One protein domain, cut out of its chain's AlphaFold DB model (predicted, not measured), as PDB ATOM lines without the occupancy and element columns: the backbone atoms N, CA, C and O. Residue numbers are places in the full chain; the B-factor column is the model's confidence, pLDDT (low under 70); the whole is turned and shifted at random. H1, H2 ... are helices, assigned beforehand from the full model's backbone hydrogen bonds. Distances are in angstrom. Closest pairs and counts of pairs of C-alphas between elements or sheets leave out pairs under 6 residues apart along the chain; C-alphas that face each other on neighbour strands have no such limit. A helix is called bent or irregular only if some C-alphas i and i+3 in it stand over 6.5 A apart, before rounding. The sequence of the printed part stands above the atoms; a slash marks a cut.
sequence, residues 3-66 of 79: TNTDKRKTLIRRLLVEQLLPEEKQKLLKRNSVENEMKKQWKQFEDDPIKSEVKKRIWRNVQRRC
ATOM      1  N   THR A   3      92.813 118.931 190.239       87.75
ATOM      2  CA  THR A   3      93.236 120.115 189.472       87.75
ATOM      3  C   THR A   3      94.617 120.629 189.912       87.75
ATOM      4  O   THR A   3      95.110 120.311 190.995       87.75
ATOM      5  N   ASN A   4      95.280 121.460 189.092       83.75
ATOM      6  CA  ASN A   4      96.564 122.087 189.467       83.75
ATOM      7  C   ASN A   4      96.433 122.936 190.747       83.75
ATOM      8  O   ASN A   4      97.337 122.977 191.584       83.75
ATOM      9  N   THR A   5      95.274 123.573 190.911       86.88
ATOM     10  CA  THR A   5      94.930 124.390 192.073       86.88
ATOM     11  C   THR A   5      94.830 123.543 193.340       86.88
ATOM     12  O   THR A   5      95.357 123.946 194.378       86.88
ATOM     13  N   ASP A   6      94.236 122.349 193.251       88.44
ATOM     14  CA  ASP A   6      94.138 121.408 194.375       88.44
ATOM     15  C   ASP A   6      95.522 120.921 194.811       88.44
ATOM     16  O   ASP A   6      95.858 120.984 195.995       88.44
ATOM     17  N   LYS A   7      96.391 120.583 193.850       85.31
ATOM     18  CA  LYS A   7      97.782 120.177 194.125       85.31
ATOM     19  C   LYS A   7      98.573 121.263 194.856       85.31
ATOM     20  O   LYS A   7      99.325 120.964 195.783       85.31
ATOM     21  N   ARG A   8      98.392 122.535 194.480       84.69
ATOM     22  CA  ARG A   8      99.032 123.673 195.168       84.69
ATOM     23  C   ARG A   8      98.505 123.856 196.588       84.69
ATOM     24  O   ARG A   8      99.310 124.042 197.496       84.69
ATOM     25  N   LYS A   9      97.185 123.779 196.795       88.00
ATOM     26  CA  LYS A   9      96.577 123.879 198.134       88.00
ATOM     27  C   LYS A   9      97.084 122.770 199.057       88.00
ATOM     28  O   LYS A   9      97.430 123.046 200.203       88.00
ATOM     29  N   THR A  10      97.185 121.543 198.551       88.12
ATOM     30  CA  THR A  10      97.714 120.393 199.299       88.12
ATOM     31  C   THR A  10      99.183 120.582 199.671       88.12
ATOM     32  O   THR A  10      99.543 120.393 200.832       88.12
ATOM     33  N   LEU A  11     100.020 121.031 198.731       84.38
ATOM     34  CA  LEU A  11     101.433 121.319 198.990       84.38
ATOM     35  C   LEU A  11     101.617 122.418 200.053       84.38
ATOM     36  O   LEU A  11     102.456 122.280 200.936       84.38
ATOM     37  N   ILE A  12     100.813 123.487 199.994       83.56
ATOM     38  CA  ILE A  12     100.843 124.579 200.983       83.56
ATOM     39  C   ILE A  12     100.436 124.070 202.368       83.56
ATOM     40  O   ILE A  12     101.128 124.353 203.340       83.56
ATOM     41  N   ARG A  13      99.357 123.282 202.472       86.38
ATOM     42  CA  ARG A  13      98.945 122.680 203.752       86.38
ATOM     43  C   ARG A  13     100.059 121.823 204.348       86.38
ATOM     44  O   ARG A  13     100.357 121.984 205.522       86.38
ATOM     45  N   ARG A  14     100.705 120.975 203.537       86.75
ATOM     46  CA  ARG A  14     101.834 120.126 203.966       86.75
ATOM     47  C   ARG A  14     103.054 120.927 204.406       86.75
ATOM     48  O   ARG A  14     103.690 120.544 205.377       86.75
ATOM     49  N   LEU A  15     103.363 122.032 203.723       83.56
ATOM     50  CA  LEU A  15     104.423 122.956 204.132       83.56
ATOM     51  C   LEU A  15     104.131 123.563 205.511       83.56
ATOM     52  O   LEU A  15     105.013 123.557 206.360       83.56
ATOM     53  N   LEU A  16     102.900 124.038 205.741       79.81
ATOM     54  CA  LEU A  16     102.498 124.681 206.999       79.81
ATOM     55  C   LEU A  16     102.523 123.738 208.211       79.81
ATOM     56  O   LEU A  16     102.719 124.204 209.326       79.81
ATOM     57  N   VAL A  17     102.329 122.432 208.002       91.25
ATOM     58  CA  VAL A  17     102.376 121.414 209.071       91.25
ATOM     59  C   VAL A  17     103.684 120.611 209.083       91.25
ATOM     60  O   VAL A  17     103.750 119.562 209.715       91.25
ATOM     61  N   GLU A  18     104.703 121.060 208.343       82.62
ATOM     62  CA  GLU A  18     106.029 120.427 208.213       82.62
ATOM     63  C   GLU A  18     106.050 118.980 207.660       82.62
ATOM     64  O   GLU A  18     107.076 118.299 207.696       82.62
ATOM     65  N   GLN A  19     104.963 118.517 207.037       88.88
ATOM     66  CA  GLN A  19     104.818 117.165 206.464       88.88
ATOM     67  C   GLN A  19     105.066 117.126 204.948       88.88
ATOM     68  O   GLN A  19     104.319 116.510 204.185       88.88
ATOM     69  N   LEU A  20     106.103 117.819 204.482       85.69
ATOM     70  CA  LEU A  20     106.484 117.768 203.070       85.69
ATOM     71  C   LEU A  20     107.157 116.444 202.718       85.69
ATOM     72  O   LEU A  20     108.088 116.013 203.405       85.69
ATOM     73  N   LEU A  21     106.754 115.871 201.584       87.56
ATOM     74  CA  LEU A  21     107.423 114.704 201.019       87.56
ATOM     75  C   LEU A  21     108.855 115.057 200.574       87.56
ATOM     76  O   LEU A  21     109.122 116.209 200.208       87.56
ATOM     77  N   PRO A  22     109.791 114.090 200.551       83.56
ATOM     78  CA  PRO A  22     111.168 114.327 200.117       83.56
ATOM     79  C   PRO A  22     111.270 114.966 198.722       83.56
ATOM     80  O   PRO A  22     112.057 115.895 198.522       83.56
ATOM     81  N   GLU A  23     110.438 114.550 197.764       82.25
ATOM     82  CA  GLU A  23     110.425 115.101 196.402       82.25
ATOM     83  C   GLU A  23     109.886 116.539 196.361       82.25
ATOM     84  O   GLU A  23     110.341 117.368 195.566       82.25
ATOM     85  N   GLU A  24     108.915 116.851 197.222       81.81
ATOM     86  CA  GLU A  24     108.343 118.191 197.380       81.81
ATOM     87  C   GLU A  24     109.356 119.141 198.029       81.81
ATOM     88  O   GLU A  24     109.561 120.252 197.529       81.81
ATOM     89  N   LYS A  25     110.068 118.675 199.070       78.50
ATOM     90  CA  LYS A  25     111.197 119.397 199.673       78.50
ATOM     91  C   LYS A  25     112.275 119.677 198.634       78.50
ATOM     92  O   LYS A  25     112.694 120.819 198.515       78.50
ATOM     93  N   GLN A  26     112.670 118.696 197.823       79.56
ATOM     94  CA  GLN A  26     113.674 118.896 196.770       79.56
ATOM     95  C   GLN A  26     113.243 119.934 195.721       79.56
ATOM     96  O   GLN A  26     114.041 120.776 195.306       79.56
ATOM     97  N   LYS A  27     111.968 119.939 195.310       80.31
ATOM     98  CA  LYS A  27     111.436 120.966 194.393       80.31
ATOM     99  C   LYS A  27     111.453 122.369 195.005       80.31
ATOM    100  O   LYS A  27     111.732 123.329 194.287       80.31
ATOM    101  N   LEU A  28     111.167 122.493 196.300       74.31
ATOM    102  CA  LEU A  28     111.238 123.765 197.024       74.31
ATOM    103  C   LEU A  28     112.690 124.202 197.266       74.31
ATOM    104  O   LEU A  28     113.022 125.361 197.042       74.31
ATOM    105  N   LEU A  29     113.585 123.272 197.598       70.50
ATOM    106  CA  LEU A  29     115.017 123.524 197.779       70.50
ATOM    107  C   LEU A  29     115.688 124.017 196.493       70.50
ATOM    108  O   LEU A  29     116.546 124.890 196.559       70.50
ATOM    109  N   LYS A  30     115.262 123.545 195.312       71.00
ATOM    110  CA  LYS A  30     115.710 124.115 194.028       71.00
ATOM    111  C   LYS A  30     115.351 125.597 193.889       71.00
ATOM    112  O   LYS A  30     116.137 126.351 193.328       71.00
ATOM    113  N   ARG A  31     114.202 126.032 194.420       68.50
ATOM    114  CA  ARG A  31     113.817 127.455 194.436       68.50
ATOM    115  C   ARG A  31     114.628 128.246 195.460       68.50
ATOM    116  O   ARG A  31     115.091 129.328 195.125       68.50
ATOM    117  N   ASN A  32     114.890 127.669 196.634       66.94
ATOM    118  CA  ASN A  32     115.781 128.279 197.628       66.94
ATOM    119  C   ASN A  32     117.220 128.403 197.109       66.94
ATOM    120  O   ASN A  32     117.897 129.373 197.417       66.94
ATOM    121  N   SER A  33     117.691 127.449 196.303       70.38
ATOM    122  CA  SER A  33     119.000 127.515 195.643       70.38
ATOM    123  C   SER A  33     119.080 128.700 194.678       70.38
ATOM    124  O   SER A  33     120.033 129.470 194.740       70.38
ATOM    125  N   VAL A  34     118.040 128.915 193.862       70.56
ATOM    126  CA  VAL A  34     117.945 130.098 192.989       70.56
ATOM    127  C   VAL A  34     117.932 131.385 193.814       70.56
ATOM    128  O   VAL A  34     118.673 132.309 193.503       70.56
ATOM    129  N   GLU A  35     117.152 131.441 194.893       74.25
ATOM    130  CA  GLU A  35     117.108 132.613 195.774       74.25
ATOM    131  C   GLU A  35     118.464 132.886 196.453       74.25
ATOM    132  O   GLU A  35     118.908 134.033 196.526       74.25
ATOM    133  N   ASN A  36     119.153 131.840 196.910       79.12
ATOM    134  CA  ASN A  36     120.471 131.942 197.530       79.12
ATOM    135  C   ASN A  36     121.543 132.385 196.531       79.12
ATOM    136  O   ASN A  36     122.379 133.220 196.873       79.12
ATOM    137  N   GLU A  37     121.506 131.879 195.300       77.25
ATOM    138  CA  GLU A  37     122.419 132.303 194.238       77.25
ATOM    139  C   GLU A  37     122.149 133.761 193.835       77.25
ATOM    140  O   GLU A  37     123.087 134.545 193.710       77.25
ATOM    141  N   MET A  38     120.878 134.178 193.756       73.62
ATOM    142  CA  MET A  38     120.513 135.583 193.539       73.62
ATOM    143  C   MET A  38     121.027 136.483 194.669       73.62
ATOM    144  O   MET A  38     121.588 137.538 194.390       73.62
ATOM    145  N   LYS A  39     120.905 136.066 195.937       78.88
ATOM    146  CA  LYS A  39     121.460 136.789 197.099       78.88
ATOM    147  C   LYS A  39     122.992 136.845 197.083       78.88
ATOM    148  O   LYS A  39     123.575 137.847 197.492       78.88
ATOM    149  N   LYS A  40     123.656 135.785 196.621       82.12
ATOM    150  CA  LYS A  40     125.118 135.725 196.514       82.12
ATOM    151  C   LYS A  40     125.635 136.658 195.424       82.12
ATOM    152  O   LYS A  40     126.536 137.448 195.691       82.12
ATOM    153  N   GLN A  41     125.020 136.618 194.243       73.88
ATOM    154  CA  GLN A  41     125.312 137.558 193.161       73.88
ATOM    155  C   GLN A  41     125.002 138.991 193.594       73.88
ATOM    156  O   GLN A  41     125.787 139.889 193.310       73.88
ATOM    157  N   TRP A  42     123.922 139.198 194.357       71.94
ATOM    158  CA  TRP A  42     123.611 140.490 194.962       71.94
ATOM    159  C   TRP A  42     124.801 141.030 195.775       71.94
ATOM    160  O   TRP A  42     125.357 142.077 195.460       71.94
ATOM    161  N   LYS A  43     125.275 140.281 196.771       74.69
ATOM    162  CA  LYS A  43     126.423 140.717 197.582       74.69
ATOM    163  C   LYS A  43     127.699 140.934 196.761       74.69
ATOM    164  O   LYS A  43     128.387 141.923 196.957       74.69
ATOM    165  N   GLN A  44     127.985 140.062 195.793       71.25
ATOM    166  CA  GLN A  44     129.173 140.206 194.944       71.25
ATOM    167  C   GLN A  44     129.175 141.503 194.119       71.25
ATOM    168  O   GLN A  44     130.231 142.101 193.950       71.25
ATOM    169  N   PHE A  45     128.017 141.960 193.631       62.16
ATOM    170  CA  PHE A  45     127.912 143.230 192.901       62.16
ATOM    171  C   PHE A  45     127.912 144.471 193.804       62.16
ATOM    172  O   PHE A  45     128.206 145.564 193.321       62.16
ATOM    173  N   GLU A  46     127.582 144.332 195.091       63.06
ATOM    174  CA  GLU A  46     127.753 145.403 196.080       63.06
ATOM    175  C   GLU A  46     129.242 145.703 196.322       63.06
ATOM    176  O   GLU A  46     129.631 146.873 196.384       63.06
ATOM    177  N   ASP A  47     130.062 144.650 196.376       60.75
ATOM    178  CA  ASP A  47     131.499 144.717 196.663       60.75
ATOM    179  C   ASP A  47     132.376 145.019 195.428       60.75
ATOM    180  O   ASP A  47     133.559 145.332 195.575       60.75
ATOM    181  N   ASP A  48     131.827 144.961 194.208       60.66
ATOM    182  CA  ASP A  48     132.565 145.237 192.968       60.66
ATOM    183  C   ASP A  48     132.675 146.763 192.714       60.66
ATOM    184  O   ASP A  48     131.658 147.444 192.511       60.66
ATOM    185  N   PRO A  49     133.882 147.368 192.705       57.41
ATOM    186  CA  PRO A  49     134.065 148.815 192.591       57.41
ATOM    187  C   PRO A  49     133.873 149.332 191.148       57.41
ATOM    188  O   PRO A  49     134.693 150.080 190.613       57.41
ATOM    189  N   ILE A  50     132.762 149.003 190.483       54.56
ATOM    190  CA  ILE A  50     132.484 149.448 189.109       54.56
ATOM    191  C   ILE A  50     131.768 150.813 189.102       54.56
ATOM    192  O   ILE A  50     130.544 150.926 189.037       54.56
ATOM    193  N   LYS A  51     132.603 151.861 189.175       57.91
ATOM    194  CA  LYS A  51     132.618 153.200 188.518       57.91
ATOM    195  C   LYS A  51     131.339 153.986 188.139       57.91
ATOM    196  O   LYS A  51     131.472 155.044 187.536       57.91
ATOM    197  N   SER A  52     130.117 153.585 188.483       65.31
ATOM    198  CA  SER A  52     128.908 154.352 188.136       65.31
ATOM    199  C   SER A  52     128.035 154.609 189.361       65.31
ATOM    200  O   SER A  52     127.407 153.708 189.915       65.31
ATOM    201  N   GLU A  53     127.967 155.873 189.777       66.25
ATOM    202  CA  GLU A  53     127.105 156.342 190.868       66.25
ATOM    203  C   GLU A  53     125.619 156.045 190.602       66.25
ATOM    204  O   GLU A  53     124.860 155.710 191.514       66.25
ATOM    205  N   VAL A  54     125.230 156.039 189.322       65.94
ATOM    206  CA  VAL A  54     123.902 155.628 188.853       65.94
ATOM    207  C   VAL A  54     123.653 154.142 189.128       65.94
ATOM    208  O   VAL A  54     122.603 153.803 189.671       65.94
ATOM    209  N   LYS A  55     124.620 153.255 188.847       66.31
ATOM    210  CA  LYS A  55     124.503 151.825 189.184       66.31
ATOM    211  C   LYS A  55     124.395 151.620 190.693       66.31
ATOM    212  O   LYS A  55     123.475 150.935 191.121       66.31
ATOM    213  N   LYS A  56     125.222 152.296 191.502       71.50
ATOM    214  CA  LYS A  56     125.128 152.249 192.979       71.50
ATOM    215  C   LYS A  56     123.772 152.738 193.505       71.50
ATOM    216  O   LYS A  56     123.289 152.246 194.525       71.50
ATOM    217  N   ARG A  57     123.145 153.715 192.839       74.94
ATOM    218  CA  ARG A  57     121.819 154.241 193.208       74.94
ATOM    219  C   ARG A  57     120.688 153.282 192.829       74.94
ATOM    220  O   ARG A  57     119.792 153.064 193.641       74.94
ATOM    221  N   ILE A  58     120.747 152.689 191.634       74.88
ATOM    222  CA  ILE A  58     119.819 151.629 191.204       74.88
ATOM    223  C   ILE A  58     119.938 150.433 192.153       74.88
ATOM    224  O   ILE A  58     118.927 149.947 192.653       74.88
ATOM    225  N   TRP A  59     121.173 150.043 192.470       72.75
ATOM    226  CA  TRP A  59     121.491 148.955 193.386       72.75
ATOM    227  C   TRP A  59     120.856 149.155 194.765       72.75
ATOM    228  O   TRP A  59     120.016 148.361 195.184       72.75
ATOM    229  N   ARG A  60     121.131 150.295 195.415       75.50
ATOM    230  CA  ARG A  60     120.525 150.652 196.710       75.50
ATOM    231  C   ARG A  60     118.997 150.672 196.682       75.50
ATOM    232  O   ARG A  60     118.372 150.325 197.678       75.50
ATOM    233  N   ASN A  61     118.378 151.098 195.581       78.25
ATOM    234  CA  ASN A  61     116.917 151.142 195.472       78.25
ATOM    235  C   ASN A  61     116.290 149.748 195.371       78.25
ATOM    236  O   ASN A  61     115.224 149.520 195.942       78.25
ATOM    237  N   VAL A  62     116.927 148.825 194.652       73.31
ATOM    238  CA  VAL A  62     116.440 147.447 194.541       73.31
ATOM    239  C   VAL A  62     116.672 146.691 195.851       73.31
ATOM    240  O   VAL A  62     115.742 146.043 196.320       73.31
ATOM    241  N   GLN A  63     117.823 146.869 196.511       70.94
ATOM    242  CA  GLN A  63     118.086 146.286 197.833       70.94
ATOM    243  C   GLN A  63     117.024 146.702 198.853       70.94
ATOM    244  O   GLN A  63     116.383 145.846 199.453       70.94
ATOM    245  N   ARG A  64     116.728 148.006 198.956       74.31
ATOM    246  CA  ARG A  64     115.684 148.526 199.860       74.31
ATOM    247  C   ARG A  64     114.306 147.914 199.598       74.31
ATOM    248  O   ARG A  64     113.530 147.729 200.526       74.31
ATOM    249  N   ARG A  65     113.988 147.605 198.338       69.25
ATOM    250  CA  ARG A  65     112.722 146.957 197.953       69.25
ATOM    251  C   ARG A  65     112.696 145.460 198.248       69.25
ATOM    252  O   ARG A  65     111.606 144.916 198.400       69.25
ATOM    253  N   CYS A  66     113.850 144.801 198.269       65.25
ATOM    254  CA  CYS A  66     113.965 143.383 198.594       65.25
ATOM    255  C   CYS A  66     114.034 143.152 200.109       65.25
ATOM    256  O   CYS A  66     113.390 142.237 200.606       65.25
TER     257      CYS A  66
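AT A GLANCE: This is residues 3 to 66 of the 79 residues of an uncharacterized protein of Bacteroides caccae (UniProt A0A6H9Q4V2). The model is an open bracket of three helices: the long helix H2 makes the base, H1 stands crosswise near the first residues of H2, and after residues 48 to 52 turn round, H3 folds back along part of H2, coming close to it at Glu 46 and Trp 59, where the C-alphas are 7.7 A apart. The frame is loose, with an empty middle and few contacts, and its length comes mainly from H2. The printed part has 64 residues with three named helices, in the order H1, H2, H3, and no named strand; the class is all helix. The whole is extended, with a radius of gyration of the C-alphas of 17.9 A, and the C-alphas span 50 by 20 by 20 A.

HOW THE PARTS SIT: H1, residues 4 to 16, is close to but not clearly touching H2, residues 22 to 47. Their closest C-alphas are those of Leu 11 and Glu 24, 7.8 A apart. The lines of H1 and H2 are about perpendicular, at 77 degrees, and their centres are 21.6 A apart. H2 is also close to but not clearly touching H3, residues 53 to 66. Their closest C-alphas are those of Glu 46 and Trp 59, 7.7 A apart, while the centres of the two helices are 20.1 A apart. H2 and H3 run opposite ways at a shallow tilt of 31 degrees. H1 and H3 are apart. In H1 and H3 every O i to N i+4 pair is within hydrogen-bond range; in H2 it is 21 of 22.

IN THESE COORDINATES: Thr 3 comes before H1, which begins at C-alpha 4 at (96.564, 122.087, 189.467) and measures 18.7 A from first to last C-alpha. After residues 17 to 21, H2 begins at C-alpha 22 at (111.168, 114.327, 200.117). H2 is the longest helix, with 26 residues and 36.7 A from first to last C-alpha. Residues 48 to 52 follow, and H3, 20.0 A long, ends at C-alpha 66 at (113.965, 143.383, 198.594). No helix is bent or irregular.

THE WHOLE: The outline is a rod, and the two C-alphas farthest apart, those of Thr 3 and Lys 51, are 51.4 A from each other. The C-alphas of Thr 3 and Cys 66 are 32.5 A apart. Residues 3 to 9, of which 4 to 9 belong to H1, stand free, as do residues 29 to 41 of H2 and residues 47 to 54. The printed part has no cut. The links from H1 to H2 and from H2 to H3 are tight, with 5 residues each. The mean pLDDT of the printed part is 75.8, and 15 residues are under 70: residues 31 to 32, 45 to 55, and 65 to 66.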